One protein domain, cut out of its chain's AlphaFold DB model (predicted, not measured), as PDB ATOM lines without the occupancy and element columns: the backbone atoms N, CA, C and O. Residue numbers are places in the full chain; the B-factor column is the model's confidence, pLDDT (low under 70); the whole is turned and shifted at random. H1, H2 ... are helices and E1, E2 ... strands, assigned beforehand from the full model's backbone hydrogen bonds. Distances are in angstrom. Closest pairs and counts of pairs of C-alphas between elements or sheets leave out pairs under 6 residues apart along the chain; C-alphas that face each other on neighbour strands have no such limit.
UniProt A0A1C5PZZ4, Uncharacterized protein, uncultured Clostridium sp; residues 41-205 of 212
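What this domain is: This is residues 41 to 205 of the 212 residues of an uncharacterized protein of uncultured Clostridium sp (UniProt A0A1C5PZZ4). Two strongly twisted antiparallel sheets form two lobes, bridged by the long helix H2, which begins at the edge of the first sheet and crosses one face of the second. Helix H1 covers the first sheet, the small hairpin E3 and E4 packs on H2, and two hairpin tips, residues 103 to 108 and 180 to 185, stick out. The printed part has 165 residues, in the order H1, E1 to E9, H2, E10 to E13; the class is mixed, helices and strands. The sheets run E1 E2 E7 E8 E9 and E10 E11 E12 E13, with E3 E4 and E5 E6 as two-stranded sheets. The whole is compact, with a radius of gyration of the C-alphas of 16.4 A and spans of 44 by 44 by 35 A.

Where its parts are: Find C-alpha 41 at (-26.308, 44.491, -3.115); from there H1 runs to residue 50, over 14.7 A. Next come E1, residues 55 to 65, 25.4 A long and bending by 70 degrees at residue 62, and E2, 68 to 76, 25.7 A long. Then read E3, 86 to 89; E4, 92 to 95; E5, 101 to 104; E6, 107 to 110; E7, 112 to 117; E8, 123 to 127; and E9, 134 to 136. H2, 137 to 155, starts at (-38.422, 31.777, 4.818) and runs 26.0 A, with a kink of 26 degrees near residue 149. E10, 161 to 167, E11, 170 to 180, E12, 185 to 196, and E13, 201 to 204, follow; E13 ends at (-60.902, 22.981, 5.183).

How they stand to each other: Start at the hairpin E1 and E2, where N 57 and O 74 are 2.9 A apart, within hydrogen-bond range. Beside E2, look for N 73 and O 114 of E7, 2.8 A. E7, E8 and E9 are a meander, each strand the antiparallel neighbour of the one before, with N 115 and O 124 at 2.8 A and N 125 and O 135 at 2.7 A. H1 is on this sheet over E2, at a height of 7.2 A over the sheet; the closest C-alphas of H1 and E2 are those of Ala 43 and Tyr 71, 6.9 A apart. E6 runs on into E7 at 82 degrees; in its hairpin with E5, N 102 and O 109 are 2.9 A apart. The closest C-alphas of E8 and H2 are those of Tyr 124 and Tyr 137, 5.1 A. H2 is also on the meander E10 E11 E12 E13, as two layers, a helix on one face of a sheet; it lies over E11 and E12 at a height of 9.0 A and runs across the strands, at 74 degrees to E12 on the local plane. There you find N 163 and O 174 at 2.9 A, N 173 and O 193 at 2.8 A, and N 194 and O 203 at 2.8 A. In the hairpin E3 and E4, N 87 and O 94 are 3.0 A apart; the closest C-alphas of E4 and H2, Cys 94 and Asn 141, are 5.9 A apart. H1 and H2 are apart. O i to N i+4 pairs are within range in 5 of 6 for H1 and 13 of 15 for H2.

The domain as a whole: The C-alphas of Asp 67 and Glu 182 are the two farthest apart, 53.0 A. The printed part has no cut and no long link. Its mean pLDDT is 88.0; look for values under 70 at residues 79 to 83, 157 and 159.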
ATOM      1  N   SER A  41     -26.471  45.317  -1.912       89.44
ATOM      2  CA  SER A  41     -26.308  44.491  -3.115       89.44
ATOM      3  C   SER A  41     -26.404  42.997  -2.824       89.44
ATOM      4  O   SER A  41     -26.944  42.252  -3.635       89.44
ATOM      5  N   GLU A  42     -25.906  42.556  -1.670       90.44
ATOM      6  CA  GLU A  42     -25.983  41.157  -1.257       90.44
ATOM      7  C   GLU A  42     -27.410  40.778  -0.848       90.44
ATOM      8  O   GLU A  42     -27.895  39.726  -1.254       90.44
ATOM      9  N   ALA A  43     -28.125  41.655  -0.138       91.00
ATOM     10  CA  ALA A  43     -29.542  41.453   0.156       91.00
ATOM     11  C   ALA A  43     -30.374  41.338  -1.135       91.00
ATOM     12  O   ALA A  43     -31.183  40.417  -1.270       91.00
ATOM     13  N   LYS A  44     -30.124  42.214  -2.119       92.00
ATOM     14  CA  LYS A  44     -30.742  42.132  -3.452       92.00
ATOM     15  C   LYS A  44     -30.413  40.819  -4.164       92.00
ATOM     16  O   LYS A  44     -31.320  40.180  -4.691       92.00
ATOM     17  N   ASP A  45     -29.150  40.391  -4.154       91.31
ATOM     18  CA  ASP A  45     -28.723  39.131  -4.775       91.31
ATOM     19  C   ASP A  45     -29.409  37.914  -4.135       91.31
ATOM     20  O   ASP A  45     -29.920  37.050  -4.850       91.31
ATOM     21  N   ILE A  46     -29.504  37.869  -2.801       91.12
ATOM     22  CA  ILE A  46     -30.196  36.798  -2.069       91.12
ATOM     23  C   ILE A  46     -31.663  36.702  -2.506       91.12
ATOM     24  O   ILE A  46     -32.118  35.617  -2.874       91.12
ATOM     25  N   ILE A  47     -32.393  37.822  -2.520       91.44
ATOM     26  CA  ILE A  47     -33.815  37.818  -2.896       91.44
ATOM     27  C   ILE A  47     -34.007  37.557  -4.393       91.44
ATOM     28  O   ILE A  47     -34.939  36.848  -4.762       91.44
ATOM     29  N   SER A  48     -33.092  37.994  -5.261       88.94
ATOM     30  CA  SER A  48     -33.163  37.712  -6.705       88.94
ATOM     31  C   SER A  48     -33.102  36.216  -7.047       88.94
ATOM     32  O   SER A  48     -33.553  35.795  -8.113       88.94
ATOM     33  N   LYS A  49     -32.557  35.392  -6.141       87.62
ATOM     34  CA  LYS A  49     -32.549  33.928  -6.273       87.62
ATOM     35  C   LYS A  49     -33.894  33.309  -5.892       87.62
ATOM     36  O   LYS A  49     -34.244  32.273  -6.451       87.62
ATOM     37  N   ILE A  50     -34.635  33.934  -4.974       87.44
ATOM     38  CA  ILE A  50     -35.991  33.528  -4.569       87.44
ATOM     39  C   ILE A  50     -36.997  33.986  -5.639       87.44
ATOM     40  O   ILE A  50     -37.675  33.173  -6.276       87.44
ATOM     41  N   ASP A  51     -36.998  35.283  -5.933       86.00
ATOM     42  CA  ASP A  51     -37.894  35.926  -6.892       86.00
ATOM     43  C   ASP A  51     -37.163  36.228  -8.201       86.00
ATOM     44  O   ASP A  51     -37.051  37.357  -8.678       86.00
ATOM     45  N   LYS A  52     -36.640  35.160  -8.809       83.19
ATOM     46  CA  LYS A  52     -35.975  35.234 -10.110       83.19
ATOM     47  C   LYS A  52     -36.915  35.822 -11.163       83.19
ATOM     48  O   LYS A  52     -38.003  35.294 -11.372       83.19
ATOM     49  N   GLY A  53     -36.444  36.860 -11.852       79.12
ATOM     50  CA  GLY A  53     -37.216  37.596 -12.860       79.12
ATOM     51  C   GLY A  53     -37.809  38.902 -12.332       79.12
ATOM     52  O   GLY A  53     -38.014  39.826 -13.104       79.12
ATOM     53  N   TYR A  54     -37.936  39.063 -11.015       86.12
ATOM     54  CA  TYR A  54     -38.556  40.238 -10.407       86.12
ATOM     55  C   TYR A  54     -37.559  41.391 -10.297       86.12
ATOM     56  O   TYR A  54     -36.337  41.198 -10.318       86.12
ATOM     57  N   ASP A  55     -38.090  42.607 -10.233       89.31
ATOM     58  CA  ASP A  55     -37.332  43.778  -9.821       89.31
ATOM     59  C   ASP A  55     -37.298  43.845  -8.293       89.31
ATOM     60  O   ASP A  55     -38.334  43.762  -7.630       89.31
ATOM     61  N   ILE A  56     -36.091  43.940  -7.738       91.81
ATOM     62  CA  ILE A  56     -35.856  43.811  -6.300       91.81
ATOM     63  C   ILE A  56     -35.570  45.187  -5.711       91.81
ATOM     64  O   ILE A  56     -34.539  45.810  -5.988       91.81
ATOM     65  N   ILE A  57     -36.468  45.634  -4.841       91.31
ATOM     66  CA  ILE A  57     -36.450  46.967  -4.248       91.31
ATOM     67  C   ILE A  57     -36.132  46.836  -2.763       91.31
ATOM     68  O   ILE A  57     -36.797  46.102  -2.037       91.31
ATOM     69  N   VAL A  58     -35.128  47.575  -2.298       91.25
ATOM     70  CA  VAL A  58     -34.825  47.709  -0.868       91.25
ATOM     71  C   VAL A  58     -35.488  48.989  -0.375       91.25
ATOM     72  O   VAL A  58     -35.207  50.063  -0.901       91.25
ATOM     73  N   THR A  59     -36.385  48.875   0.600       90.00
ATOM     74  CA  THR A  59     -37.187  50.001   1.123       90.00
ATOM     75  C   THR A  59     -36.662  50.547   2.446       90.00
ATOM     76  O   THR A  59     -36.920  51.696   2.792       90.00
ATOM     77  N   SER A  60     -35.900  49.744   3.185       85.44
ATOM     78  CA  SER A  60     -35.179  50.166   4.380       85.44
ATOM     79  C   SER A  60     -33.935  49.317   4.534       85.44
ATOM     80  O   SER A  60     -33.952  48.114   4.275       85.44
ATOM     81  N   ASP A  61     -32.858  49.942   4.981       85.25
ATOM     82  CA  ASP A  61     -31.611  49.273   5.289       85.25
ATOM     83  C   ASP A  61     -31.382  49.127   6.792       85.25
ATOM     84  O   ASP A  61     -30.426  48.477   7.160       85.25
ATOM     85  N   ASN A  62     -32.195  49.698   7.680       88.88
ATOM     86  CA  ASN A  62     -31.951  49.663   9.128       88.88
ATOM     87  C   ASN A  62     -33.218  49.300   9.906       88.88
ATOM     88  O   ASN A  62     -33.546  49.913  10.922       88.88
ATOM     89  N   TYR A  63     -33.959  48.305   9.419       91.81
ATOM     90  CA  TYR A  63     -35.112  47.790  10.146       91.81
ATOM     91  C   TYR A  63     -34.648  46.962  11.347       91.81
ATOM     92  O   TYR A  63     -33.823  46.071  11.186       91.81
ATOM     93  N   VAL A  64     -35.158  47.251  12.547       91.62
ATOM     94  CA  VAL A  64     -34.690  46.628  13.796       91.62
ATOM     95  C   VAL A  64     -35.817  45.848  14.464       91.62
ATOM     96  O   VAL A  64     -36.897  46.392  14.713       91.62
ATOM     97  N   VAL A  65     -35.541  44.585  14.795       90.69
ATOM     98  CA  VAL A  65     -36.423  43.711  15.583       90.69
ATOM     99  C   VAL A  65     -35.580  43.004  16.641       90.69
ATOM    100  O   VAL A  65     -34.708  42.200  16.316       90.69
ATOM    101  N   GLY A  66     -35.844  43.301  17.917       90.75
ATOM    102  CA  GLY A  66     -34.971  42.861  19.009       90.75
ATOM    103  C   GLY A  66     -33.583  43.491  18.877       90.75
ATOM    104  O   GLY A  66     -33.486  44.698  18.664       90.75
ATOM    105  N   ASP A  67     -32.543  42.664  18.962       90.19
ATOM    106  CA  ASP A  67     -31.140  43.086  18.834       90.19
ATOM    107  C   ASP A  67     -30.611  43.006  17.389       90.19
ATOM    108  O   ASP A  67     -29.479  43.398  17.117       90.19
ATOM    109  N   ASN A  68     -31.428  42.524  16.447       91.12
ATOM    110  CA  ASN A  68     -31.013  42.282  15.068       91.12
ATOM    111  C   ASN A  68     -31.436  43.423  14.136       91.12
ATOM    112  O   ASN A  68     -32.503  44.028  14.296       91.12
ATOM    113  N   THR A  69     -30.620  43.664  13.109       92.69
ATOM    114  CA  THR A  69     -30.882  44.656  12.056       92.69
ATOM    115  C   THR A  69     -31.035  43.979  10.695       92.69
ATOM    116  O   THR A  69     -30.295  43.054  10.361       92.69
ATOM    117  N   TYR A  70     -31.969  44.475   9.885       94.19
ATOM    118  CA  TYR A  70     -32.408  43.867   8.633       94.19
ATOM    119  C   TYR A  70     -32.475  44.886   7.490       94.19
ATOM    120  O   TYR A  70     -32.776  46.064   7.711       94.19
ATOM    121  N   TYR A  71     -32.293  44.402   6.259       92.69
ATOM    122  CA  TYR A  71     -32.825  45.066   5.066       92.69
ATOM    123  C   TYR A  71     -34.265  44.630   4.836       92.69
ATOM    124  O   TYR A  71     -34.544  43.430   4.866       92.69
ATOM    125  N   THR A  72     -35.156  45.570   4.540       93.50
ATOM    126  CA  THR A  72     -36.509  45.256   4.076       93.50
ATOM    127  C   THR A  72     -36.545  45.310   2.561       93.50
ATOM    128  O   THR A  72     -36.181  46.318   1.953       93.50
ATOM    129  N   VAL A  73     -36.959  44.202   1.955       92.88
ATOM    130  CA  VAL A  73     -36.852  43.966   0.517       92.88
ATOM    131  C   VAL A  73     -38.196  43.506  -0.040       92.88
ATOM    132  O   VAL A  73     -38.879  42.676   0.559       92.88
ATOM    133  N   HIS A  74     -38.550  44.038  -1.202       92.56
ATOM    134  CA  HIS A  74     -39.757  43.727  -1.959       92.56
ATOM    135  C   HIS A  74     -39.383  43.248  -3.362       92.56
ATOM    136  O   HIS A  74     -38.353  43.661  -3.902       92.56
ATOM    137  N   ALA A  75     -40.222  42.399  -3.949       90.06
ATOM    138  CA  ALA A  75     -40.069  41.913  -5.311       90.06
ATOM    139  C   ALA A  75     -41.302  42.291  -6.139       90.06
ATOM    140  O   ALA A  75     -42.403  41.797  -5.896       90.06
ATOM    141  N   ASN A  76     -41.108  43.150  -7.138       88.38
ATOM    142  CA  ASN A  76     -42.152  43.563  -8.069       88.38
ATOM    143  C   ASN A  76     -41.996  42.815  -9.396       88.38
ATOM    144  O   ASN A  76     -40.886  42.637  -9.899       88.38
ATOM    145  N   ILE A  77     -43.110  42.363  -9.971       82.12
ATOM    146  CA  ILE A  77     -43.110  41.713 -11.286       82.12
ATOM    147  C   ILE A  77     -42.563  42.705 -12.320       82.12
ATOM    148  O   ILE A  77     -42.991  43.859 -12.349       82.12
ATOM    149  N   LYS A  78     -41.635  42.264 -13.176       78.06
ATOM    150  CA  LYS A  78     -41.195  43.067 -14.323       78.06
ATOM    151  C   LYS A  78     -42.269  43.080 -15.401       78.06
ATOM    152  O   LYS A  78     -42.909  42.060 -15.655       78.06
ATOM    153  N   ASP A  79     -42.425  44.221 -16.065       65.06
ATOM    154  CA  ASP A  79     -43.382  44.383 -17.158       65.06
ATOM    155  C   ASP A  79     -43.262  43.230 -18.175       65.06
ATOM    156  O   ASP A  79     -42.189  42.981 -18.728       65.06
ATOM    157  N   ASN A  80     -44.387  42.555 -18.445       58.31
ATOM    158  CA  ASN A  80     -44.540  41.402 -19.351       58.31
ATOM    159  C   ASN A  80     -44.067  40.027 -18.844       58.31
ATOM    160  O   ASN A  80     -44.071  39.072 -19.623       58.31
ATOM    161  N   GLU A  81     -43.711  39.875 -17.567       67.62
ATOM    162  CA  GLU A  81     -43.486  38.549 -16.984       67.62
ATOM    163  C   GLU A  81     -44.769  37.971 -16.366       67.62
ATOM    164  O   GLU A  81     -45.589  38.673 -15.771       67.62
ATOM    165  N   SER A  82     -44.966  36.658 -16.507       63.94
ATOM    166  CA  SER A  82     -46.052  35.949 -15.829       63.94
ATOM    167  C   SER A  82     -45.660  35.619 -14.390       63.94
ATOM    168  O   SER A  82     -44.624  34.992 -14.153       63.94
ATOM    169  N   TYR A  83     -46.528  35.967 -13.445       68.75
ATOM    170  CA  TYR A  83     -46.431  35.560 -12.046       68.75
ATOM    171  C   TYR A  83     -46.547  34.030 -11.911       68.75
ATOM    172  O   TYR A  83     -47.418  33.416 -12.525       68.75
ATOM    173  N   SER A  84     -45.667  33.415 -11.116       70.62
ATOM    174  CA  SER A  84     -45.783  32.009 -10.705       70.62
ATOM    175  C   SER A  84     -45.510  31.921  -9.217       70.62
ATOM    176  O   SER A  84     -44.444  32.336  -8.767       70.62
ATOM    177  N   ASN A  85     -46.430  31.342  -8.459       74.75
ATOM    178  CA  ASN A  85     -46.337  31.276  -7.002       74.75
ATOM    179  C   ASN A  85     -45.423  30.124  -6.555       74.75
ATOM    180  O   ASN A  85     -45.090  30.031  -5.380       74.75
ATOM    181  N   ILE A  86     -45.018  29.243  -7.480       77.06
ATOM    182  CA  ILE A  86     -44.278  28.008  -7.197       77.06
ATOM    183  C   ILE A  86     -42.999  27.965  -8.042       77.06
ATOM    184  O   ILE A  86     -42.996  28.332  -9.222       77.06
ATOM    185  N   PHE A  87     -41.904  27.506  -7.437       77.88
ATOM    186  CA  PHE A  87     -40.644  27.196  -8.114       77.88
ATOM    187  C   PHE A  87     -39.932  26.027  -7.424       77.88
ATOM    188  O   PHE A  87     -40.199  25.734  -6.262       77.88
ATOM    189  N   SER A  88     -39.020  25.353  -8.123       74.75
ATOM    190  CA  SER A  88     -38.285  24.209  -7.566       74.75
ATOM    191  C   SER A  88     -36.838  24.575  -7.240       74.75
ATOM    192  O   SER A  88     -36.146  25.199  -8.046       74.75
ATOM    193  N   VAL A  89     -36.366  24.142  -6.069       70.62
ATOM    194  CA  VAL A  89     -34.960  24.203  -5.649       70.62
ATOM    195  C   VAL A  89     -34.487  22.774  -5.393       70.62
ATOM    196  O   VAL A  89     -34.780  22.177  -4.355       70.62
ATOM    197  N   GLY A  90     -33.781  22.199  -6.369       76.62
ATOM    198  CA  GLY A  90     -33.493  20.764  -6.374       76.62
ATOM    199  C   GLY A  90     -34.792  19.959  -6.469       76.62
ATOM    200  O   GLY A  90     -35.578  20.171  -7.387       76.62
ATOM    201  N   GLU A  91     -35.027  19.067  -5.506       74.06
ATOM    202  CA  GLU A  91     -36.244  18.239  -5.422       74.06
ATOM    203  C   GLU A  91     -37.375  18.885  -4.599       74.06
ATOM    204  O   GLU A  91     -38.470  18.333  -4.510       74.06
ATOM    205  N   LYS A  92     -37.132  20.045  -3.972       73.44
ATOM    206  CA  LYS A  92     -38.119  20.718  -3.120       73.44
ATOM    207  C   LYS A  92     -38.900  21.763  -3.907       73.44
ATOM    208  O   LYS A  92     -38.308  22.582  -4.610       73.44
ATOM    209  N   ASN A  93     -40.217  21.777  -3.722       81.00
ATOM    210  CA  ASN A  93     -41.058  22.883  -4.166       81.00
ATOM    211  C   ASN A  93     -41.018  24.005  -3.128       81.00
ATOM    212  O   ASN A  93     -41.154  23.771  -1.926       81.00
ATOM    213  N   CYS A  94     -40.824  25.221  -3.612       82.38
ATOM    214  CA  CYS A  94     -40.845  26.441  -2.835       82.38
ATOM    215  C   CYS A  94     -41.989  27.333  -3.315       82.38
ATOM    216  O   CYS A  94     -42.309  27.365  -4.505       82.38
ATOM    217  N   TYR A  95     -42.577  28.065  -2.376       82.81
ATOM    218  CA  TYR A  95     -43.705  28.955  -2.597       82.81
ATOM    219  C   TYR A  95     -43.253  30.387  -2.372       82.81
ATOM    220  O   TYR A  95     -42.709  30.724  -1.316       82.81
ATOM    221  N   ARG A  96     -43.464  31.219  -3.389       84.12
ATOM    222  CA  ARG A  96     -43.194  32.651  -3.313       84.12
ATOM    223  C   ARG A  96     -44.191  33.311  -2.378       84.12
ATOM    224  O   ARG A  96     -45.326  32.861  -2.235       84.12
ATOM    225  N   VAL A  97     -43.754  34.400  -1.766       86.75
ATOM    226  CA  VAL A  97     -44.614  35.276  -0.976       86.75
ATOM    227  C   VAL A  97     -44.939  36.493  -1.834       86.75
ATOM    228  O   VAL A  97     -44.055  37.033  -2.497       86.75
ATOM    229  N   ASN A  98     -46.191  36.948  -1.828       86.31
ATOM    230  CA  ASN A  98     -46.537  38.210  -2.471       86.31
ATOM    231  C   ASN A  98     -45.918  39.383  -1.692       86.31
ATOM    232  O   ASN A  98     -46.460  39.842  -0.685       86.31
ATOM    233  N   THR A  99     -44.767  39.864  -2.165       89.31
ATOM    234  CA  THR A  99     -44.043  40.992  -1.561       89.31
ATOM    235  C   THR A  99     -44.179  42.292  -2.347       89.31
ATOM    236  O   THR A  99     -43.413  43.227  -2.112       89.31
ATOM    237  N   SER A 100     -45.161  42.368  -3.255       87.44
ATOM    238  CA  SER A 100     -45.372  43.529  -4.123       87.44
ATOM    239  C   SER A 100     -45.486  44.825  -3.314       87.44
ATOM    240  O   SER A 100     -46.141  44.856  -2.266       87.44
ATOM    241  N   TYR A 101     -44.863  45.890  -3.812       90.25
ATOM    242  CA  TYR A 101     -44.807  47.198  -3.165       90.25
ATOM    243  C   TYR A 101     -45.168  48.326  -4.130       90.25
ATOM    244  O   TYR A 101     -44.599  48.434  -5.220       90.25
ATOM    245  N   TYR A 102     -46.065  49.204  -3.678       88.62
ATOM    246  CA  TYR A 102     -46.476  50.416  -4.380       88.62
ATOM    247  C   TYR A 102     -46.542  51.590  -3.402       88.62
ATOM    248  O   TYR A 102     -47.004  51.434  -2.272       88.62
ATOM    249  N   ASN A 103     -46.134  52.778  -3.851       85.81
ATOM    250  CA  ASN A 103     -46.358  54.027  -3.130       85.81
ATOM    251  C   ASN A 103     -47.394  54.856  -3.895       85.81
ATOM    252  O   ASN A 103     -47.164  55.231  -5.045       85.81
ATOM    253  N   VAL A 104     -48.544  55.105  -3.272       88.31
ATOM    254  CA  VAL A 104     -49.638  55.897  -3.852       88.31
ATOM    255  C   VAL A 104     -49.960  57.020  -2.880       88.31
ATOM    256  O   VAL A 104     -50.296  56.752  -1.734       88.31
ATOM    257  N   GLU A 105     -49.828  58.275  -3.315       87.06
ATOM    258  CA  GLU A 105     -50.165  59.460  -2.504       87.06
ATOM    259  C   GLU A 105     -49.499  59.484  -1.107       87.06
ATOM    260  O   GLU A 105     -50.101  59.897  -0.120       87.06
ATOM    261  N   ASN A 106     -48.228  59.068  -1.020       84.25
ATOM    262  CA  ASN A 106     -47.457  58.906   0.227       84.25
ATOM    263  C   ASN A 106     -47.930  57.772   1.151       84.25
ATOM    264  O   ASN A 106     -47.509  57.710   2.308       84.25
ATOM    265  N   GLN A 107     -48.771  56.864   0.666       87.00
ATOM    266  CA  GLN A 107     -49.126  55.645   1.373       87.00
ATOM    267  C   GLN A 107     -48.387  54.449   0.772       87.00
ATOM    268  O   GLN A 107     -48.512  54.146  -0.414       87.00
ATOM    269  N   ASP A 108     -47.659  53.739   1.630       87.44
ATOM    270  CA  ASP A 108     -47.039  52.466   1.283       87.44
ATOM    271  C   ASP A 108     -48.083  51.341   1.291       87.44
ATOM    272  O   ASP A 108     -48.797  51.098   2.278       87.44
ATOM    273  N   ILE A 109     -48.154  50.630   0.171       89.31
ATOM    274  CA  ILE A 109     -49.044  49.497  -0.053       89.31
ATOM    275  C   ILE A 109     -48.181  48.265  -0.302       89.31
ATOM    276  O   ILE A 109     -47.469  48.180  -1.299       89.31
ATOM    277  N   TRP A 110     -48.263  47.315   0.623       90.81
ATOM    278  CA  TRP A 110     -47.620  46.004   0.552       90.81
ATOM    279  C   TRP A 110     -48.419  44.992   1.388       90.81
ATOM    280  O   TRP A 110     -49.255  45.401   2.200       90.81
ATOM    281  N   TYR A 111     -48.170  43.695   1.185       87.69
ATOM    282  CA  TYR A 111     -48.797  42.594   1.943       87.69
ATOM    283  C   TYR A 111     -47.789  41.863   2.823       87.69
ATOM    284  O   TYR A 111     -48.023  41.642   4.009       87.69
ATOM    285  N   ALA A 112     -46.628  41.550   2.257       92.00
ATOM    286  CA  ALA A 112     -45.483  41.039   2.983       92.00
ATOM    287  C   ALA A 112     -44.190  41.676   2.465       92.00
ATOM    288  O   ALA A 112     -44.171  42.338   1.425       92.00
ATOM    289  N   ARG A 113     -43.098  41.479   3.198       93.38
ATOM    290  CA  ARG A 113     -41.753  41.880   2.784       93.38
ATOM    291  C   ARG A 113     -40.715  40.896   3.284       93.38
ATOM    292  O   ARG A 113     -40.872  40.314   4.359       93.38
ATOM    293  N   TYR A 114     -39.637  40.743   2.531       95.00
ATOM    294  CA  TYR A 114     -38.478  40.010   3.013       95.00
ATOM    295  C   TYR A 114     -37.678  40.882   3.974       95.00
ATOM    296  O   TYR A 114     -37.482  42.071   3.737       95.00
ATOM    297  N   CYS A 115     -37.195  40.277   5.049       95.25
ATOM    298  CA  CYS A 115     -36.263  40.875   5.990       95.25
ATOM    299  C   CYS A 115     -34.964  40.070   5.924       95.25
ATOM    300  O   CYS A 115     -34.908  38.943   6.419       95.25
ATOM    301  N   VAL A 116     -33.937  40.617   5.273       94.94
ATOM    302  CA  VAL A 116     -32.622  39.969   5.170       94.94
ATOM    303  C   VAL A 116     -31.781  40.411   6.353       94.94
ATOM    304  O   VAL A 116     -31.458  41.592   6.479       94.94
ATOM    305  N   ASP A 117     -31.464  39.464   7.228       93.75
ATOM    306  CA  ASP A 117     -30.643  39.699   8.411       93.75
ATOM    307  C   ASP A 117     -29.234  40.128   8.007       93.75
ATOM    308  O   ASP A 117     -28.594  39.480   7.174       93.75
ATOM    309  N   LYS A 118     -28.756  41.239   8.568       91.25
ATOM    310  CA  LYS A 118     -27.458  41.789   8.183       91.25
ATOM    311  C   LYS A 118     -26.299  40.898   8.596       91.25
ATOM    312  O   LYS A 118     -25.324  40.840   7.867       91.25
ATOM    313  N   GLU A 119     -26.369  40.219   9.728       89.38
ATOM    314  CA  GLU A 119     -25.230  39.449  10.226       89.38
ATOM    315  C   GLU A 119     -25.242  38.044   9.624       89.38
ATOM    316  O   GLU A 119     -24.279  37.597   9.008       89.38
ATOM    317  N   SER A 120     -26.380  37.365   9.740       91.19
ATOM    318  CA  SER A 120     -26.520  35.956   9.369       91.19
ATOM    319  C   SER A 120     -26.931  35.725   7.917       91.19
ATOM    320  O   SER A 120     -26.877  34.586   7.448       91.19
ATOM    321  N   LYS A 121     -27.382  36.770   7.203       90.31
ATOM    322  CA  LYS A 121     -27.884  36.699   5.813       90.31
ATOM    323  C   LYS A 121     -29.116  35.806   5.647       90.31
ATOM    324  O   LYS A 121     -29.519  35.475   4.532       90.31
ATOM    325  N   VAL A 122     -29.731  35.409   6.760       93.12
ATOM    326  CA  VAL A 122     -30.948  34.605   6.776       93.12
ATOM    327  C   VAL A 122     -32.122  35.468   6.328       93.12
ATOM    328  O   VAL A 122     -32.273  36.616   6.747       93.12
ATOM    329  N   VAL A 123     -32.972  34.891   5.480       93.94
ATOM    330  CA  VAL A 123     -34.183  35.548   4.987       93.94
ATOM    331  C   VAL A 123     -35.353  35.233   5.906       93.94
ATOM    332  O   VAL A 123     -35.704  34.069   6.129       93.94
ATOM    333  N   TYR A 124     -35.985  36.290   6.390       95.69
ATOM    334  CA  TYR A 124     -37.255  36.248   7.090       95.69
ATOM    335  C   TYR A 124     -38.343  36.904   6.241       95.69
ATOM    336  O   TYR A 124     -38.060  37.641   5.299       95.69
ATOM    337  N   ILE A 125     -39.591  36.633   6.582       94.88
ATOM    338  CA  ILE A 125     -40.782  37.239   6.010       94.88
ATOM    339  C   ILE A 125     -41.476  37.985   7.140       94.88
ATOM    340  O   ILE A 125     -41.647  37.445   8.237       94.88
ATOM    341  N   GLU A 126     -41.893  39.207   6.856       93.81
ATOM    342  CA  GLU A 126     -42.828  39.943   7.689       93.81
ATOM    343  C   GLU A 126     -44.113  40.185   6.905       93.81
ATOM    344  O   GLU A 126     -44.069  40.690   5.784       93.81
ATOM    345  N   PHE A 127     -45.246  39.849   7.511       91.38
ATOM    346  CA  PHE A 127     -46.569  40.135   6.968       91.38
ATOM    347  C   PHE A 127     -47.088  41.444   7.560       91.38
ATOM    348  O   PHE A 127     -46.909  41.704   8.751       91.38
ATOM    349  N   ARG A 128     -47.744  42.267   6.740       88.88
ATOM    350  CA  ARG A 128     -48.240  43.591   7.135       88.88
ATOM    351  C   ARG A 128     -49.194  43.529   8.317       88.88
ATOM    352  O   ARG A 128     -49.091  44.360   9.215       88.88
ATOM    353  N   ASP A 129     -50.060  42.523   8.328       85.31
ATOM    354  CA  ASP A 129     -51.061  42.325   9.378       85.31
ATOM    355  C   ASP A 129     -50.465  41.692  10.649       85.31
ATOM    356  O   ASP A 129     -51.118  41.628  11.688       85.31
ATOM    357  N   ASN A 130     -49.188  41.288  10.606       84.81
ATOM    358  CA  ASN A 130     -48.431  40.753  11.740       84.81
ATOM    359  C   ASN A 130     -47.063  41.442  11.869       84.81
ATOM    360  O   ASN A 130     -46.015  40.790  11.768       84.81
ATOM    361  N   PRO A 131     -47.040  42.767  12.101       82.19
ATOM    362  CA  PRO A 131     -45.802  43.529  12.112       82.19
ATOM    363  C   PRO A 131     -44.876  43.062  13.242       82.19
ATOM    364  O   PRO A 131     -45.318  42.722  14.341       82.19
ATOM    365  N   LYS A 132     -43.567  43.087  12.978       85.06
ATOM    366  CA  LYS A 132     -42.459  42.652  13.847       85.06
ATOM    367  C   LYS A 132     -42.414  41.157  14.157       85.06
ATOM    368  O   LYS A 132     -41.487  40.711  14.834       85.06
ATOM    369  N   ARG A 133     -43.362  40.365  13.656       89.88
ATOM    370  CA  ARG A 133     -43.308  38.906  13.738       89.88
ATOM    371  C   ARG A 133     -42.598  38.366  12.501       89.88
ATOM    372  O   ARG A 133     -43.194  38.223  11.439       89.88
ATOM    373  N   LEU A 134     -41.313  38.063  12.661       93.44
ATOM    374  CA  LEU A 134     -40.480  37.520  11.593       93.44
ATOM    375  C   LEU A 134     -40.612  35.997  11.516       93.44
ATOM    376  O   LEU A 134     -40.372  35.293  12.497       93.44
ATOM    377  N   ILE A 135     -40.956  35.486  10.335       94.44
ATOM    378  CA  ILE A 135     -40.998  34.050  10.040       94.44
ATOM    379  C   ILE A 135     -39.834  33.726   9.119       94.44
ATOM    380  O   ILE A 135     -39.685  34.346   8.071       94.44
ATOM    381  N   ARG A 136     -38.996  32.751   9.470       94.75
ATOM    382  CA  ARG A 136     -37.901  32.348   8.584       94.75
ATOM    383  C   ARG A 136     -38.471  31.775   7.281       94.75
ATOM    384  O   ARG A 136     -39.374  30.942   7.310       94.75
ATOM    385  N   TYR A 137     -37.925  32.190   6.138       92.62
ATOM    386  CA  TYR A 137     -38.422  31.777   4.818       92.62
ATOM    387  C   TYR A 137     -38.387  30.249   4.620       92.62
ATOM    388  O   TYR A 137     -39.286  29.685   3.992       92.62
ATOM    389  N   SER A 138     -37.387  29.564   5.189       91.44
ATOM    390  CA  SER A 138     -37.324  28.094   5.199       91.44
ATOM    391  C   SER A 138     -38.515  27.477   5.926       91.44
ATOM    392  O   SER A 138     -39.172  26.600   5.380       91.44
ATOM    393  N   ASP A 139     -38.825  27.979   7.119       93.38
ATOM    394  CA  ASP A 139     -39.856  27.421   7.995       93.38
ATOM    395  C   ASP A 139     -41.243  27.669   7.399       93.38
ATOM    396  O   ASP A 139     -42.106  26.793   7.427       93.38
ATOM    397  N   TYR A 140     -41.442  28.841   6.784       93.19
ATOM    398  CA  TYR A 140     -42.617  29.127   5.964       93.19
ATOM    399  C   TYR A 140     -42.796  28.073   4.861       93.19
ATOM    400  O   TYR A 140     -43.856  27.461   4.764       93.19
ATOM    401  N   ASN A 141     -41.748  27.795   4.081       92.06
ATOM    402  CA  ASN A 141     -41.817  26.817   2.996       92.06
ATOM    403  C   ASN A 141     -42.046  25.382   3.484       92.06
ATOM    404  O   ASN A 141     -42.782  24.630   2.848       92.06
ATOM    405  N   GLU A 142     -41.427  24.977   4.592       92.62
ATOM    406  CA  GLU A 142     -41.641  23.651   5.183       92.62
ATOM    407  C   GLU A 142     -43.082  23.478   5.671       92.62
ATOM    408  O   GLU A 142     -43.711  22.455   5.401       92.62
ATOM    409  N   ASN A 143     -43.634  24.506   6.316       94.75
ATOM    410  CA  ASN A 143     -45.022  24.534   6.769       94.75
ATOM    411  C   ASN A 143     -46.020  24.465   5.605       94.75
ATOM    412  O   ASN A 143     -46.967  23.682   5.660       94.75
ATOM    413  N   ILE A 144     -45.789  25.227   4.533       93.31
ATOM    414  CA  ILE A 144     -46.654  25.196   3.348       93.31
ATOM    415  C   ILE A 144     -46.566  23.856   2.621       93.31
ATOM    416  O   ILE A 144     -47.599  23.301   2.255       93.31
ATOM    417  N   ASN A 145     -45.370  23.282   2.465       92.69
ATOM    418  CA  ASN A 145     -45.235  21.940   1.895       92.69
ATOM    419  C   ASN A 145     -45.998  20.894   2.718       92.69
ATOM    420  O   ASN A 145     -46.749  20.110   2.144       92.69
ATOM    421  N   TYR A 146     -45.868  20.927   4.048       94.38
ATOM    422  CA  TYR A 146     -46.602  20.029   4.938       94.38
ATOM    423  C   TYR A 146     -48.122  20.134   4.745       94.38
ATOM    424  O   TYR A 146     -48.794  19.121   4.545       94.38
ATOM    425  N   ALA A 147     -48.662  21.356   4.769       95.19
ATOM    426  CA  ALA A 147     -50.095  21.578   4.615       95.19
ATOM    427  C   ALA A 147     -50.588  21.131   3.230       95.19
ATOM    428  O   ALA A 147     -51.590  20.425   3.116       95.19
ATOM    429  N   LEU A 148     -49.852  21.471   2.170       92.56
ATOM    430  CA  LEU A 148     -50.227  21.107   0.807       92.56
ATOM    431  C   LEU A 148     -50.141  19.604   0.550       92.56
ATOM    432  O   LEU A 148     -50.952  19.089  -0.212       92.56
ATOM    433  N   ASP A 149     -49.228  18.873   1.187       92.44
ATOM    434  CA  ASP A 149     -49.183  17.410   1.082       92.44
ATOM    435  C   ASP A 149     -50.432  16.738   1.673       92.44
ATOM    436  O   ASP A 149     -50.834  15.664   1.216       92.44
ATOM    437  N   ILE A 150     -51.073  17.364   2.661       94.50
ATOM    438  CA  ILE A 150     -52.365  16.924   3.200       94.50
ATOM    439  C   ILE A 150     -53.492  17.334   2.248       94.50
ATOM    440  O   ILE A 150     -54.277  16.485   1.828       94.50
ATOM    441  N   ILE A 151     -53.528  18.601   1.832       93.75
ATOM    442  CA  ILE A 151     -54.580  19.135   0.955       93.75
ATOM    443  C   ILE A 151     -54.629  18.380  -0.383       93.75
ATOM    444  O   ILE A 151     -55.706  17.982  -0.826       93.75
ATOM    445  N   LYS A 152     -53.478  18.069  -0.995       91.31
ATOM    446  CA  LYS A 152     -53.386  17.286  -2.246       91.31
ATOM    447  C   LYS A 152     -54.042  15.911  -2.145       91.31
ATOM    448  O   LYS A 152     -54.549  15.409  -3.145       91.31
ATOM    449  N   LYS A 153     -54.060  15.287  -0.963       91.19
ATOM    450  CA  LYS A 153     -54.744  13.996  -0.767       91.19
ATOM    451  C   LYS A 153     -56.264  14.139  -0.847       91.19
ATOM    452  O   LYS A 153     -56.929  13.185  -1.235       91.19
ATOM    453  N   LYS A 154     -56.800  15.317  -0.505       88.62
ATOM    454  CA  LYS A 154     -58.230  15.638  -0.556       88.62
ATOM    455  C   LYS A 154     -58.680  16.060  -1.953       88.62
ATOM    456  O   LYS A 154     -59.653  15.510  -2.457       88.62
ATOM    457  N   ILE A 155     -57.986  17.019  -2.570       86.44
ATOM    458  CA  ILE A 155     -58.418  17.637  -3.842       86.44
ATOM    459  C   ILE A 155     -57.745  17.059  -5.093       86.44
ATOM    460  O   ILE A 155     -58.128  17.394  -6.211       86.44
ATOM    461  N   GLY A 156     -56.757  16.177  -4.925       79.69
ATOM    462  CA  GLY A 156     -55.939  15.642  -6.010       79.69
ATOM    463  C   GLY A 156     -54.627  16.409  -6.217       79.69
ATOM    464  O   GLY A 156     -54.390  17.478  -5.659       79.69
ATOM    465  N   SER A 157     -53.730  15.835  -7.023       68.88
ATOM    466  CA  SER A 157     -52.323  16.263  -7.108       68.88
ATOM    467  C   SER A 157     -52.071  17.580  -7.850       68.88
ATOM    468  O   SER A 157     -50.938  18.062  -7.827       68.88
ATOM    469  N   ASN A 158     -53.069  18.150  -8.530       73.62
ATOM    470  CA  ASN A 158     -52.876  19.309  -9.399       73.62
ATOM    471  C   ASN A 158     -53.320  20.595  -8.685       73.62
ATOM    472  O   ASN A 158     -54.499  20.937  -8.681       73.62
ATOM    473  N   ILE A 159     -52.365  21.285  -8.057       68.81
ATOM    474  CA  ILE A 159     -52.571  22.574  -7.384       68.81
ATOM    475  C   ILE A 159     -51.955  23.669  -8.267       68.81
ATOM    476  O   ILE A 159     -50.729  23.701  -8.382       68.81
ATOM    477  N   PRO A 160     -52.767  24.533  -8.910       73.00
ATOM    478  CA  PRO A 160     -52.265  25.478  -9.903       73.00
ATOM    479  C   PRO A 160     -51.607  26.708  -9.273       73.00
ATOM    480  O   PRO A 160     -50.461  27.011  -9.592       73.00
ATOM    481  N   ASN A 161     -52.295  27.397  -8.358       85.69
ATOM    482  CA  ASN A 161     -51.747  28.553  -7.651       85.69
ATOM    483  C   ASN A 161     -52.080  28.473  -6.165       85.69
ATOM    484  O   ASN A 161     -53.131  27.957  -5.781       85.69
ATOM    485  N   VAL A 162     -51.163  28.995  -5.354       88.25
ATOM    486  CA  VAL A 162     -51.271  29.042  -3.897       88.25
ATOM    487  C   VAL A 162     -50.960  30.460  -3.454       88.25
ATOM    488  O   VAL A 162     -49.870  30.954  -3.742       88.25
ATOM    489  N   ASP A 163     -51.896  31.101  -2.767       87.69
ATOM    490  CA  ASP A 163     -51.646  32.337  -2.027       87.69
ATOM    491  C   ASP A 163     -51.799  32.067  -0.530       87.69
ATOM    492  O   ASP A 163     -52.580  31.205  -0.119       87.69
ATOM    493  N   VAL A 164     -50.998  32.747   0.285       89.75
ATOM    494  CA  VAL A 164     -50.925  32.481   1.722       89.75
ATOM    495  C   VAL A 164     -50.947  33.787   2.483       89.75
ATOM    496  O   VAL A 164     -50.054  34.624   2.349       89.75
ATOM    497  N   THR A 165     -51.927  33.899   3.370       88.88
ATOM    498  CA  THR A 165     -51.948  34.918   4.416       88.88
ATOM    499  C   THR A 165     -51.568  34.268   5.738       88.88
ATOM    500  O   THR A 165     -51.950  33.131   6.015       88.88
ATOM    501  N   VAL A 166     -50.781  34.964   6.553       90.25
ATOM    502  CA  VAL A 166     -50.362  34.460   7.861       90.25
ATOM    503  C   VAL A 166     -50.860  35.395   8.942       90.25
ATOM    504  O   VAL A 166     -50.501  36.570   8.936       90.25
ATOM    505  N   GLU A 167     -51.616  34.834   9.888       89.00
ATOM    506  CA  GLU A 167     -52.124  35.490  11.089       89.00
ATOM    507  C   GLU A 167     -51.696  34.737  12.344       89.00
ATOM    508  O   GLU A 167     -52.225  33.685  12.711       89.00
ATOM    509  N   GLY A 168     -50.683  35.271  13.025       89.12
ATOM    510  CA  GLY A 168     -50.070  34.582  14.147       89.12
ATOM    511  C   GLY A 168     -49.547  33.192  13.756       89.12
ATOM    512  O   GLY A 168     -48.571  33.073  13.019       89.12
ATOM    513  N   ASP A 169     -50.156  32.145  14.316       92.19
ATOM    514  CA  ASP A 169     -49.802  30.739  14.060       92.19
ATOM    515  C   ASP A 169     -50.706  30.065  13.015       92.19
ATOM    516  O   ASP A 169     -50.565  28.864  12.790       92.19
ATOM    517  N   ILE A 170     -51.638  30.806  12.412       94.94
ATOM    518  CA  ILE A 170     -52.579  30.304  11.410       94.94
ATOM    519  C   ILE A 170     -52.148  30.787  10.033       94.94
ATOM    520  O   ILE A 170     -51.915  31.975   9.815       94.94
ATOM    521  N   TYR A 171     -51.984  29.843   9.115       94.50
ATOM    522  CA  TYR A 171     -51.666  30.095   7.719       94.50
ATOM    523  C   TYR A 171     -52.929  29.798   6.924       94.50
ATOM    524  O   TYR A 171     -53.311  28.635   6.796       94.50
ATOM    525  N   THR A 172     -53.565  30.834   6.396       94.75
ATOM    526  CA  THR A 172     -54.721  30.690   5.518       94.75
ATOM    527  C   THR A 172     -54.220  30.544   4.089       94.75
ATOM    528  O   THR A 172     -53.605  31.451   3.526       94.75
ATOM    529  N   ILE A 173     -54.447  29.363   3.527       94.31
ATOM    530  CA  ILE A 173     -53.964  28.915   2.226       94.31
ATOM    531  C   ILE A 173     -55.130  28.965   1.240       94.31
ATOM    532  O   ILE A 173     -56.088  28.191   1.341       94.31
ATOM    533  N   HIS A 174     -55.025  29.856   0.260       93.00
ATOM    534  CA  HIS A 174     -55.945  29.959  -0.863       93.00
ATOM    535  C   HIS A 174     -55.408  29.168  -2.043       93.00
ATOM    536  O   HIS A 174     -54.323  29.456  -2.548       93.00
ATOM    537  N   ILE A 175     -56.177  28.191  -2.515       91.56
ATOM    538  CA  ILE A 175     -55.861  27.475  -3.747       91.56
ATOM    539  C   ILE A 175     -56.820  27.924  -4.835       91.56
ATOM    540  O   ILE A 175     -58.041  27.852  -4.668       91.56
ATOM    541  N   TYR A 176     -56.265  28.351  -5.964       89.25
ATOM    542  CA  TYR A 176     -57.048  28.889  -7.065       89.25
ATOM    543  C   TYR A 176     -56.420  28.637  -8.430       89.25
ATOM    544  O   TYR A 176     -55.207  28.469  -8.578       89.25
ATOM    545  N   GLU A 177     -57.259  28.674  -9.456       87.94
ATOM    546  CA  GLU A 177     -56.852  28.716 -10.854       87.94
ATOM    547  C   GLU A 177     -57.158  30.086 -11.465       87.94
ATOM    548  O   GLU A 177     -58.097  30.774 -11.064       87.94
ATOM    549  N   VAL A 178     -56.341  30.496 -12.434       84.56
ATOM    550  CA  VAL A 178     -56.591  31.701 -13.226       84.56
ATOM    551  C   VAL A 178     -57.182  31.256 -14.551       84.56
ATOM    552  O   VAL A 178     -56.482  30.687 -15.391       84.56
ATOM    553  N   VAL A 179     -58.467  31.523 -14.738       83.56
ATOM    554  CA  VAL A 179     -59.173  31.263 -15.989       83.56
ATOM    555  C   VAL A 179     -58.975  32.480 -16.885       83.56
ATOM    556  O   VAL A 179     -59.233  33.616 -16.476       83.56
ATOM    557  N   LYS A 180     -58.459  32.256 -18.095       83.31
ATOM    558  CA  LYS A 180     -58.252  33.290 -19.115       83.31
ATOM    559  C   LYS A 180     -59.050  32.936 -20.360       83.31
ATOM    560  O   LYS A 180     -58.824  31.882 -20.946       83.31
ATOM    561  N   ASN A 181     -59.927  33.846 -20.756       83.75
ATOM    562  CA  ASN A 181     -60.635  33.855 -22.029       83.75
ATOM    563  C   ASN A 181     -60.106  35.017 -22.887       83.75
ATOM    564  O   ASN A 181     -59.288  35.808 -22.417       83.75
ATOM    565  N   GLU A 182     -60.556  35.121 -24.140       80.44
ATOM    566  CA  GLU A 182     -60.087  36.163 -25.073       80.44
ATOM    567  C   GLU A 182     -60.313  37.590 -24.536       80.44
ATOM    568  O   GLU A 182     -59.436  38.436 -24.696       80.44
ATOM    569  N   ASP A 183     -61.421  37.818 -23.820       81.44
ATOM    570  CA  ASP A 183     -61.831  39.151 -23.351       81.44
ATOM    571  C   ASP A 183     -61.752  39.343 -21.825       81.44
ATOM    572  O   ASP A 183     -61.833  40.469 -21.335       81.44
ATOM    573  N   GLU A 184     -61.596  38.265 -21.047       77.38
ATOM    574  CA  GLU A 184     -61.685  38.313 -19.583       77.38
ATOM    575  C   GLU A 184     -60.723  37.336 -18.901       77.38
ATOM    576  O   GLU A 184     -60.477  36.227 -19.377       77.38
ATOM    577  N   SER A 185     -60.229  37.719 -17.724       79.00
ATOM    578  CA  SER A 185     -59.545  36.810 -16.809       79.00
ATOM    579  C   SER A 185     -60.167  36.900 -15.424       79.00
ATOM    580  O   SER A 185     -60.418  37.997 -14.928       79.00
ATOM    581  N   HIS A 186     -60.408  35.751 -14.797       81.62
ATOM    582  CA  HIS A 186     -60.892  35.681 -13.424       81.62
ATOM    583  C   HIS A 186     -60.201  34.564 -12.648       81.62
ATOM    584  O   HIS A 186     -59.646  33.620 -13.213       81.62
ATOM    585  N   THR A 187     -60.251  34.684 -11.328       86.12
ATOM    586  CA  THR A 187     -59.731  33.688 -10.398       86.12
ATOM    587  C   THR A 187     -60.865  32.776  -9.949       86.12
ATOM    588  O   THR A 187     -61.839  33.255  -9.367       86.12
ATOM    589  N   ALA A 188     -60.744  31.470 -10.185       87.69
ATOM    590  CA  ALA A 188     -61.672  30.474  -9.663       87.69
ATOM    591  C   ALA A 188     -61.055  29.788  -8.438       87.69
ATOM    592  O   ALA A 188     -59.951  29.245  -8.486       87.69
ATOM    593  N   THR A 189     -61.760  29.855  -7.309       90.62
ATOM    594  CA  THR A 189     -61.296  29.258  -6.051       90.62
ATOM    595  C   THR A 189     -61.532  27.754  -6.070       90.62
ATOM    596  O   THR A 189     -62.655  27.307  -6.283       90.62
ATOM    597  N   ILE A 190     -60.480  26.991  -5.781       90.94
ATOM    598  CA  ILE A 190     -60.531  25.537  -5.600       90.94
ATOM    599  C   ILE A 190     -60.772  25.202  -4.124       90.94
ATOM    600  O   ILE A 190     -61.512  24.272  -3.819       90.94
ATOM    601  N   GLY A 191     -60.169  25.954  -3.199       92.69
ATOM    602  CA  GLY A 191     -60.401  25.767  -1.770       92.69
ATOM    603  C   GLY A 191     -59.703  26.799  -0.889       92.69
ATOM    604  O   GLY A 191     -58.767  27.475  -1.323       92.69
ATOM    605  N   TRP A 192     -60.174  26.879   0.354       95.62
ATOM    606  CA  TRP A 192     -59.585  27.665   1.437       95.62
ATOM    607  C   TRP A 192     -59.259  26.734   2.593       95.62
ATOM    608  O   TRP A 192     -60.126  25.978   3.033       95.62
ATOM    609  N   TYR A 193     -58.025  26.792   3.082       96.69
ATOM    610  CA  TYR A 193     -57.560  25.915   4.148       96.69
ATOM    611  C   TYR A 193     -56.838  26.712   5.215       96.69
ATOM    612  O   TYR A 193     -55.969  27.516   4.893       96.69
ATOM    613  N   ASP A 194     -57.138  26.430   6.473       97.62
ATOM    614  CA  ASP A 194     -56.374  26.949   7.594       97.62
ATOM    615  C   ASP A 194     -55.390  25.885   8.061       97.62
ATOM    616  O   ASP A 194     -55.762  24.759   8.397       97.62
ATOM    617  N   PHE A 195     -54.114  26.248   8.094       97.81
ATOM    618  CA  PHE A 195     -53.067  25.443   8.692       97.81
ATOM    619  C   PHE A 195     -52.603  26.074   9.999       97.81
ATOM    620  O   PHE A 195     -52.075  27.186  10.017       97.81
ATOM    621  N   ASN A 196     -52.749  25.346  11.101       97.31
ATOM    622  CA  ASN A 196     -52.266  25.780  12.400       97.31
ATOM    623  C   ASN A 196     -50.863  25.215  12.660       97.31
ATOM    624  O   ASN A 196     -50.660  24.020  12.873       97.31
ATOM    625  N   VAL A 197     -49.868  26.102  12.689       95.56
ATOM    626  CA  VAL A 197     -48.452  25.737  12.826       95.56
ATOM    627  C   VAL A 197     -48.155  25.051  14.166       95.56
ATOM    628  O   VAL A 197     -47.257  24.207  14.228       95.56
ATOM    629  N   LYS A 198     -48.895  25.385  15.236       94.88
ATOM    630  CA  LYS A 198     -48.648  24.878  16.596       94.88
ATOM    631  C   LYS A 198     -49.053  23.422  16.769       94.88
ATOM    632  O   LYS A 198     -48.285  22.648  17.333       94.88
ATOM    633  N   ASN A 199     -50.259  23.064  16.338       96.19
ATOM    634  CA  ASN A 199     -50.794  21.707  16.486       96.19
ATOM    635  C   ASN A 199     -50.691  20.877  15.194       96.19
ATOM    636  O   ASN A 199     -50.990  19.689  15.223       96.19
ATOM    637  N   LYS A 200     -50.224  21.489  14.097       96.69
ATOM    638  CA  LYS A 200     -50.098  20.891  12.764       96.69
ATOM    639  C   LYS A 200     -51.433  20.451  12.151       96.69
ATOM    640  O   LYS A 200     -51.440  19.609  11.260       96.69
ATOM    641  N   GLU A 201     -52.544  21.030  12.588       97.75
ATOM    642  CA  GLU A 201     -53.875  20.755  12.044       97.75
ATOM    643  C   GLU A 201     -54.074  21.476  10.707       97.75
ATOM    644  O   GLU A 201     -53.738  22.657  10.583       97.75
ATOM    645  N   VAL A 202     -54.625  20.770   9.718       97.62
ATOM    646  CA  VAL A 202     -55.085  21.354   8.453       97.62
ATOM    647  C   VAL A 202     -56.600  21.236   8.393       97.62
ATOM    648  O   VAL A 202     -57.133  20.128   8.371       97.62
ATOM    649  N   LYS A 203     -57.288  22.372   8.327       97.56
ATOM    650  CA  LYS A 203     -58.746  22.455   8.277       97.56
ATOM    651  C   LYS A 203     -59.198  23.030   6.942       97.56
ATOM    652  O   LYS A 203     -58.685  24.054   6.505       97.56
ATOM    653  N   ASP A 204     -60.168  22.395   6.303       96.31
ATOM    654  CA  ASP A 204     -60.902  22.981   5.183       96.31
ATOM    655  C   ASP A 204     -61.899  24.011   5.727       96.31
ATOM    656  O   ASP A 204     -62.776  23.692   6.530       96.31
ATOM    657  N   VAL A 205     -61.752  25.266   5.315       95.00
ATOM    658  CA  VAL A 205     -62.574  26.381   5.801       95.00
ATOM    659  C   VAL A 205     -64.000  26.300   5.255       95.00
ATOM    660  O   VAL A 205     -64.935  26.737   5.919       95.00
TER     661      VAL A 205